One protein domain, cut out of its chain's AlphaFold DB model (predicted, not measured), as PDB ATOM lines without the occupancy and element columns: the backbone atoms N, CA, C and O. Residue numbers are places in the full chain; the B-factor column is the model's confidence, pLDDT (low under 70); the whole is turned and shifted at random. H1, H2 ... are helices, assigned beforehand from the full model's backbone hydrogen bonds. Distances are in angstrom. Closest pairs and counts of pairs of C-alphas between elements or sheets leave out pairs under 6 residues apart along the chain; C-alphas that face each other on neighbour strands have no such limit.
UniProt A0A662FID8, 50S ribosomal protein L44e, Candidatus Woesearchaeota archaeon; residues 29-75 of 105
ATOM      1  N   THR A  29     -31.463   1.124 -14.424       71.44
ATOM      2  CA  THR A  29     -30.102   0.958 -14.948       71.44
ATOM      3  C   THR A  29     -29.438  -0.270 -14.327       71.44
ATOM      4  O   THR A  29     -29.520  -0.493 -13.122       71.44
ATOM      5  N   ARG A  30     -28.753  -1.075 -15.152       63.81
ATOM      6  CA  ARG A  30     -28.156  -2.364 -14.743       63.81
ATOM      7  C   ARG A  30     -27.193  -2.235 -13.555       63.81
ATOM      8  O   ARG A  30     -27.151  -3.121 -12.709       63.81
ATOM      9  N   SER A  31     -26.459  -1.125 -13.483       64.06
ATOM     10  CA  SER A  31     -25.549  -0.796 -12.378       64.06
ATOM     11  C   SER A  31     -26.268  -0.466 -11.070       64.06
ATOM     12  O   SER A  31     -25.733  -0.754 -10.010       64.06
ATOM     13  N   THR A  32     -27.474   0.101 -11.142       70.94
ATOM     14  CA  THR A  32     -28.308   0.426  -9.974       70.94
ATOM     15  C   THR A  32     -29.058  -0.802  -9.471       70.94
ATOM     16  O   THR A  32     -29.215  -0.976  -8.272       70.94
ATOM     17  N   ALA A  33     -29.515  -1.669 -10.378       74.44
ATOM     18  CA  ALA A  33     -30.267  -2.864 -10.000       74.44
ATOM     19  C   ALA A  33     -29.379  -3.954  -9.375       74.44
ATOM     20  O   ALA A  33     -29.798  -4.599  -8.420       74.44
ATOM     21  N   HIS A  34     -28.163  -4.164  -9.900       77.19
ATOM     22  CA  HIS A  34     -27.265  -5.227  -9.431       77.19
ATOM     23  C   HIS A  34     -25.786  -4.792  -9.415       77.19
ATOM     24  O   HIS A  34     -24.988  -5.268 -10.239       77.19
ATOM     25  N   PRO A  35     -25.387  -3.916  -8.474       77.50
ATOM     26  CA  PRO A  35     -24.001  -3.452  -8.344       77.50
ATOM     27  C   PRO A  35     -23.033  -4.596  -8.010       77.50
ATOM     28  O   PRO A  35     -21.897  -4.613  -8.484       77.50
ATOM     29  N   LEU A  36     -23.521  -5.597  -7.275       83.12
ATOM     30  CA  LEU A  36     -22.794  -6.811  -6.919       83.12
ATOM     31  C   LEU A  36     -22.955  -7.929  -7.958       83.12
ATOM     32  O   LEU A  36     -22.624  -9.064  -7.672       83.12
ATOM     33  N   SER A  37     -23.473  -7.694  -9.165       84.81
ATOM     34  CA  SER A  37     -23.500  -8.770 -10.175       84.81
ATOM     35  C   SER A  37     -22.083  -9.174 -10.610       84.81
ATOM     36  O   SER A  37     -21.134  -8.406 -10.461       84.81
ATOM     37  N   LYS A  38     -21.918 -10.363 -11.214       84.12
ATOM     38  CA  LYS A  38     -20.627 -10.821 -11.783       84.12
ATOM     39  C   LYS A  38     -19.989  -9.752 -12.690       84.12
ATOM     40  O   LYS A  38     -18.784  -9.556 -12.650       84.12
ATOM     41  N   GLY A  39     -20.795  -9.031 -13.472       81.69
ATOM     42  CA  GLY A  39     -20.336  -7.946 -14.350       81.69
ATOM     43  C   GLY A  39     -20.229  -6.563 -13.694       81.69
ATOM     44  O   GLY A  39     -19.994  -5.587 -14.400       81.69
ATOM     45  N   GLY A  40     -20.451  -6.450 -12.385       85.06
ATOM     46  CA  GLY A  40     -20.300  -5.204 -11.644       85.06
ATOM     47  C   GLY A  40     -18.831  -4.804 -11.513       85.06
ATOM     48  O   GLY A  40     -17.965  -5.653 -11.307       85.06
ATOM     49  N   LYS A  41     -18.549  -3.496 -11.587       82.06
ATOM     50  CA  LYS A  41     -17.198  -2.935 -11.412       82.06
ATOM     51  C   LYS A  41     -16.438  -3.484 -10.186       82.06
ATOM     52  O   LYS A  41     -15.286  -3.863 -10.383       82.06
ATOM     53  N   PRO A  42     -17.023  -3.591  -8.971       85.00
ATOM     54  CA  PRO A  42     -16.282  -4.111  -7.815       85.00
ATOM     55  C   PRO A  42     -15.815  -5.561  -8.023       85.00
ATOM     56  O   PRO A  42     -14.643  -5.863  -7.826       85.00
ATOM     57  N   ARG A  43     -16.685  -6.444  -8.535       86.50
ATOM     58  CA  ARG A  43     -16.340  -7.854  -8.801       86.50
ATOM     59  C   ARG A  43     -15.415  -8.053 -10.000       86.50
ATOM     60  O   ARG A  43     -14.815  -9.115 -10.139       86.50
ATOM     61  N   LEU A  44     -15.333  -7.086 -10.907       87.88
ATOM     62  CA  LEU A  44     -14.374  -7.119 -12.011       87.88
ATOM     63  C   LEU A  44     -12.972  -6.750 -11.538       87.88
ATOM     64  O   LEU A  44     -12.024  -7.433 -11.912       87.88
ATOM     65  N   LYS A  45     -12.858  -5.725 -10.684       86.25
ATOM     66  CA  LYS A  45     -11.593  -5.350 -10.040       86.25
ATOM     67  C   LYS A  45     -11.054  -6.479  -9.163       86.25
ATOM     68  O   LYS A  45      -9.909  -6.864  -9.341       86.25
ATOM     69  N   ALA A  46     -11.904  -7.066  -8.316       87.81
ATOM     70  CA  ALA A  46     -11.521  -8.183  -7.448       87.81
ATOM     71  C   ALA A  46     -11.016  -9.419  -8.218       87.81
ATOM     72  O   ALA A  46     -10.226 -10.188  -7.695       87.81
ATOM     73  N   ARG A  47     -11.448  -9.606  -9.474       87.75
ATOM     74  CA  ARG A  47     -10.995 -10.704 -10.347       87.75
ATOM     75  C   ARG A  47      -9.787 -10.346 -11.220       87.75
ATOM     76  O   ARG A  47      -9.483 -11.089 -12.142       87.75
ATOM     77  N   GLY A  48      -9.177  -9.176 -11.029       85.31
ATOM     78  CA  GLY A  48      -8.040  -8.722 -11.840       85.31
ATOM     79  C   GLY A  48      -8.384  -8.321 -13.283       85.31
ATOM     80  O   GLY A  48      -7.514  -7.897 -14.031       85.31
ATOM     81  N   LEU A  49      -9.661  -8.352 -13.686       82.94
ATOM     82  CA  LEU A  49     -10.105  -8.075 -15.067       82.94
ATOM     83  C   LEU A  49     -10.055  -6.582 -15.450       82.94
ATOM     84  O   LEU A  49     -10.436  -6.203 -16.558       82.94
ATOM     85  N   MET A  50      -9.649  -5.712 -14.522       81.44
ATOM     86  CA  MET A  50      -9.547  -4.265 -14.719       81.44
ATOM     87  C   MET A  50      -8.123  -3.745 -14.481       81.44
ATOM     88  O   MET A  50      -7.977  -2.686 -13.872       81.44
ATOM     89  N   HIS A  51      -7.109  -4.442 -14.994       80.38
ATOM     90  CA  HIS A  51      -5.693  -4.074 -14.853       80.38
ATOM     91  C   HIS A  51      -5.234  -2.959 -15.827       80.38
ATOM     92  O   HIS A  51      -6.058  -2.158 -16.275       80.38
ATOM     93  N   SER A  52      -3.941  -2.837 -16.116       82.88
ATOM     94  CA  SER A  52      -3.394  -1.905 -17.112       82.88
ATOM     95  C   SER A  52      -3.748  -2.323 -18.552       82.88
ATOM     96  O   SER A  52      -4.093  -3.472 -18.822       82.88
ATOM     97  N   GLY A  53      -3.726  -1.363 -19.482       86.25
ATOM     98  CA  GLY A  53      -4.010  -1.609 -20.900       86.25
ATOM     99  C   GLY A  53      -5.498  -1.703 -21.275       86.25
ATOM    100  O   GLY A  53      -6.402  -1.283 -20.542       86.25
ATOM    101  N   ASN A  54      -5.757  -2.224 -22.477       86.75
ATOM    102  CA  ASN A  54      -7.100  -2.316 -23.044       86.75
ATOM    103  C   ASN A  54      -7.885  -3.521 -22.484       86.75
ATOM    104  O   ASN A  54      -7.520  -4.672 -22.681       86.75
ATOM    105  N   LYS A  55      -9.041  -3.253 -21.865       85.00
ATOM    106  CA  LYS A  55      -9.947  -4.230 -21.222       85.00
ATOM    107  C   LYS A  55     -11.048  -4.749 -22.158       85.00
ATOM    108  O   LYS A  55     -12.114  -5.181 -21.696       85.00
ATOM    109  N   GLY A  56     -10.854  -4.628 -23.473       86.19
ATOM    110  CA  GLY A  56     -11.794  -5.061 -24.508       86.19
ATOM    111  C   GLY A  56     -13.204  -4.508 -24.288       86.19
ATOM    112  O   GLY A  56     -13.451  -3.306 -24.394       86.19
ATOM    113  N   LYS A  57     -14.150  -5.386 -23.931       82.69
ATOM    114  CA  LYS A  57     -15.561  -5.035 -23.682       82.69
ATOM    115  C   LYS A  57     -15.745  -3.908 -22.658       82.69
ATOM    116  O   LYS A  57     -16.696  -3.142 -22.800       82.69
ATOM    117  N   TYR A  58     -14.882  -3.811 -21.646       82.81
ATOM    118  CA  TYR A  58     -15.015  -2.816 -20.572       82.81
ATOM    119  C   TYR A  58     -14.443  -1.440 -20.927       82.81
ATOM    120  O   TYR A  58     -14.837  -0.460 -20.300       82.81
ATOM    121  N   SER A  59     -13.573  -1.356 -21.936       86.44
ATOM    122  CA  SER A  59     -13.068  -0.083 -22.473       86.44
ATOM    123  C   SER A  59     -14.035   0.559 -23.469       86.44
ATOM    124  O   SER A  59     -13.864   1.716 -23.844       86.44
ATOM    125  N   ARG A  60     -15.052  -0.183 -23.937       87.19
ATOM    126  CA  ARG A  60     -16.019   0.331 -24.912       87.19
ATOM    127  C   ARG A  60     -16.826   1.480 -24.295       87.19
ATOM    128  O   ARG A  60     -17.309   1.342 -23.166       87.19
ATOM    129  N   PRO A  61     -17.054   2.582 -25.033       86.31
ATOM    130  CA  PRO A  61     -17.871   3.675 -24.534       86.31
ATOM    131  C   PRO A  61     -19.306   3.198 -24.263       86.31
ATOM    132  O   PRO A  61     -19.770   2.234 -24.888       86.31
ATOM    133  N   PRO A  62     -20.045   3.880 -23.367       85.62
ATOM    134  CA  PRO A  62     -21.447   3.574 -23.123       85.62
ATOM    135  C   PRO A  62     -22.227   3.522 -24.438       85.62
ATOM    136  O   PRO A  62     -22.117   4.438 -25.249       85.62
ATOM    137  N   VAL A  63     -23.068   2.495 -24.619       84.75
ATOM    138  CA  VAL A  63     -23.851   2.300 -25.859       84.75
ATOM    139  C   VAL A  63     -24.681   3.545 -26.203       84.75
ATOM    140  O   VAL A  63     -24.883   3.840 -27.372       84.75
ATOM    141  N   LYS A  64     -25.085   4.332 -25.193       82.56
ATOM    142  CA  LYS A  64     -25.782   5.618 -25.354       82.56
ATOM    143  C   LYS A  64     -25.053   6.637 -26.238       82.56
ATOM    144  O   LYS A  64     -25.720   7.471 -26.831       82.56
ATOM    145  N   LYS A  65     -23.718   6.580 -26.316       85.94
ATOM    146  CA  LYS A  65     -22.902   7.497 -27.125       85.94
ATOM    147  C   LYS A  65     -22.876   7.132 -28.613       85.94
ATOM    148  O   LYS A  65     -22.350   7.891 -29.415       85.94
ATOM    149  N   TRP A  66     -23.374   5.959 -29.002       88.12
ATOM    150  CA  TRP A  66     -23.287   5.513 -30.392       88.12
ATOM    151  C   TRP A  66     -24.359   6.213 -31.233       88.12
ATOM    152  O   TRP A  66     -25.520   6.242 -30.834       88.12
ATOM    153  N   LYS A  67     -24.003   6.701 -32.431       85.31
ATOM    154  CA  LYS A  67     -24.916   7.417 -33.352       85.31
ATOM    155  C   LYS A  67     -26.204   6.641 -33.665       85.31
ATOM    156  O   LYS A  67     -27.262   7.227 -33.855       85.31
ATOM    157  N   MET A  68     -26.132   5.309 -33.692       86.06
ATOM    158  CA  MET A  68     -27.289   4.439 -33.943       86.06
ATOM    159  C   MET A  68     -28.016   3.970 -32.674       86.06
ATOM    160  O   MET A  68     -28.966   3.182 -32.755       86.06
ATOM    161  N   TYR A  69     -27.612   4.435 -31.491       83.69
ATOM    162  CA  TYR A  69     -28.313   4.103 -30.262       83.69
ATOM    163  C   TYR A  69     -29.720   4.689 -30.273       83.69
ATOM    164  O   TYR A  69     -29.958   5.831 -30.642       83.69
ATOM    165  N   ASN A  70     -30.684   3.873 -29.859       82.81
ATOM    166  CA  ASN A  70     -32.085   4.254 -29.764       82.81
ATOM    167  C   ASN A  70     -32.791   4.654 -31.083       82.81
ATOM    168  O   ASN A  70     -33.966   4.989 -31.010       82.81
ATOM    169  N   ARG A  71     -32.179   4.474 -32.268       86.94
ATOM    170  CA  ARG A  71     -32.704   4.890 -33.593       86.94
ATOM    171  C   ARG A  71     -34.129   4.421 -33.950       86.94
ATOM    172  O   ARG A  71     -34.798   5.056 -34.753       86.94
ATOM    173  N   LYS A  72     -34.614   3.301 -33.387       88.50
ATOM    174  CA  LYS A  72     -35.977   2.801 -33.691       88.50
ATOM    175  C   LYS A  72     -37.043   3.834 -33.296       88.50
ATOM    176  O   LYS A  72     -37.118   4.168 -32.114       88.50
ATOM    177  N   THR A  73     -37.895   4.210 -34.252       88.88
ATOM    178  CA  THR A  73     -38.984   5.202 -34.121       88.88
ATOM    179  C   THR A  73     -40.016   4.862 -33.045       88.88
ATOM    180  O   THR A  73     -40.623   5.753 -32.460       88.88
ATOM    181  N   SER A  74     -40.220   3.575 -32.757       89.62
ATOM    182  CA  SER A  74     -41.050   3.097 -31.651       89.62
ATOM    183  C   SER A  74     -40.400   1.900 -30.959       89.62
ATOM    184  O   SER A  74     -39.653   1.118 -31.566       89.62
ATOM    185  N   LYS A  75     -40.664   1.755 -29.658       87.12
ATOM    186  CA  LYS A  75     -40.151   0.650 -28.837       87.12
ATOM    187  C   LYS A  75     -41.276  -0.284 -28.447       87.12
ATOM    188  O   LYS A  75     -42.438   0.110 -28.401       87.12
TER     189      LYS A  75
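Overview. This is residues 29 to 75 of the 105 residues of the protein "50S ribosomal protein L44e" of Candidatus Woesearchaeota archaeon (UniProt A0A662FID8). This is a loose, flat, open U of chain with little regular structure: two short helices, H1 then H2, lie along one arm, and an unnamed stretch turns round and runs back as the other. Residues 51 to 57 in the turn and 60 to 75 in the tail stick out. The printed part has 47 residues, 10 of them in the two named helices, with no named strand; the class is all helix. It is only just loose, close to extended, with a radius of gyration of the C-alphas of 13.8 A and spans of 41 by 26 by 10 A.

Along the chain. H1, residues 30 to 33, begins at C-alpha 30 (-28.156, -2.364, -14.743) and is 5.2 A long. H2, residues 41 to 46, is 8.7 A long and ends at C-alpha 46 (-11.521, -8.183, -7.448).

Arrangement. H1 and H2 are apart, joined by a short link of 7 residues. In H2 every O i to N i+4 pair is within hydrogen-bond range; H1 is too short for such a pair.

Size, cuts and confidence. The C-alphas farthest apart, of Ser 52 and Ser 74, are 40.7 A apart. The printed part has no cut. Residues 30 to 31 have pLDDT under 70.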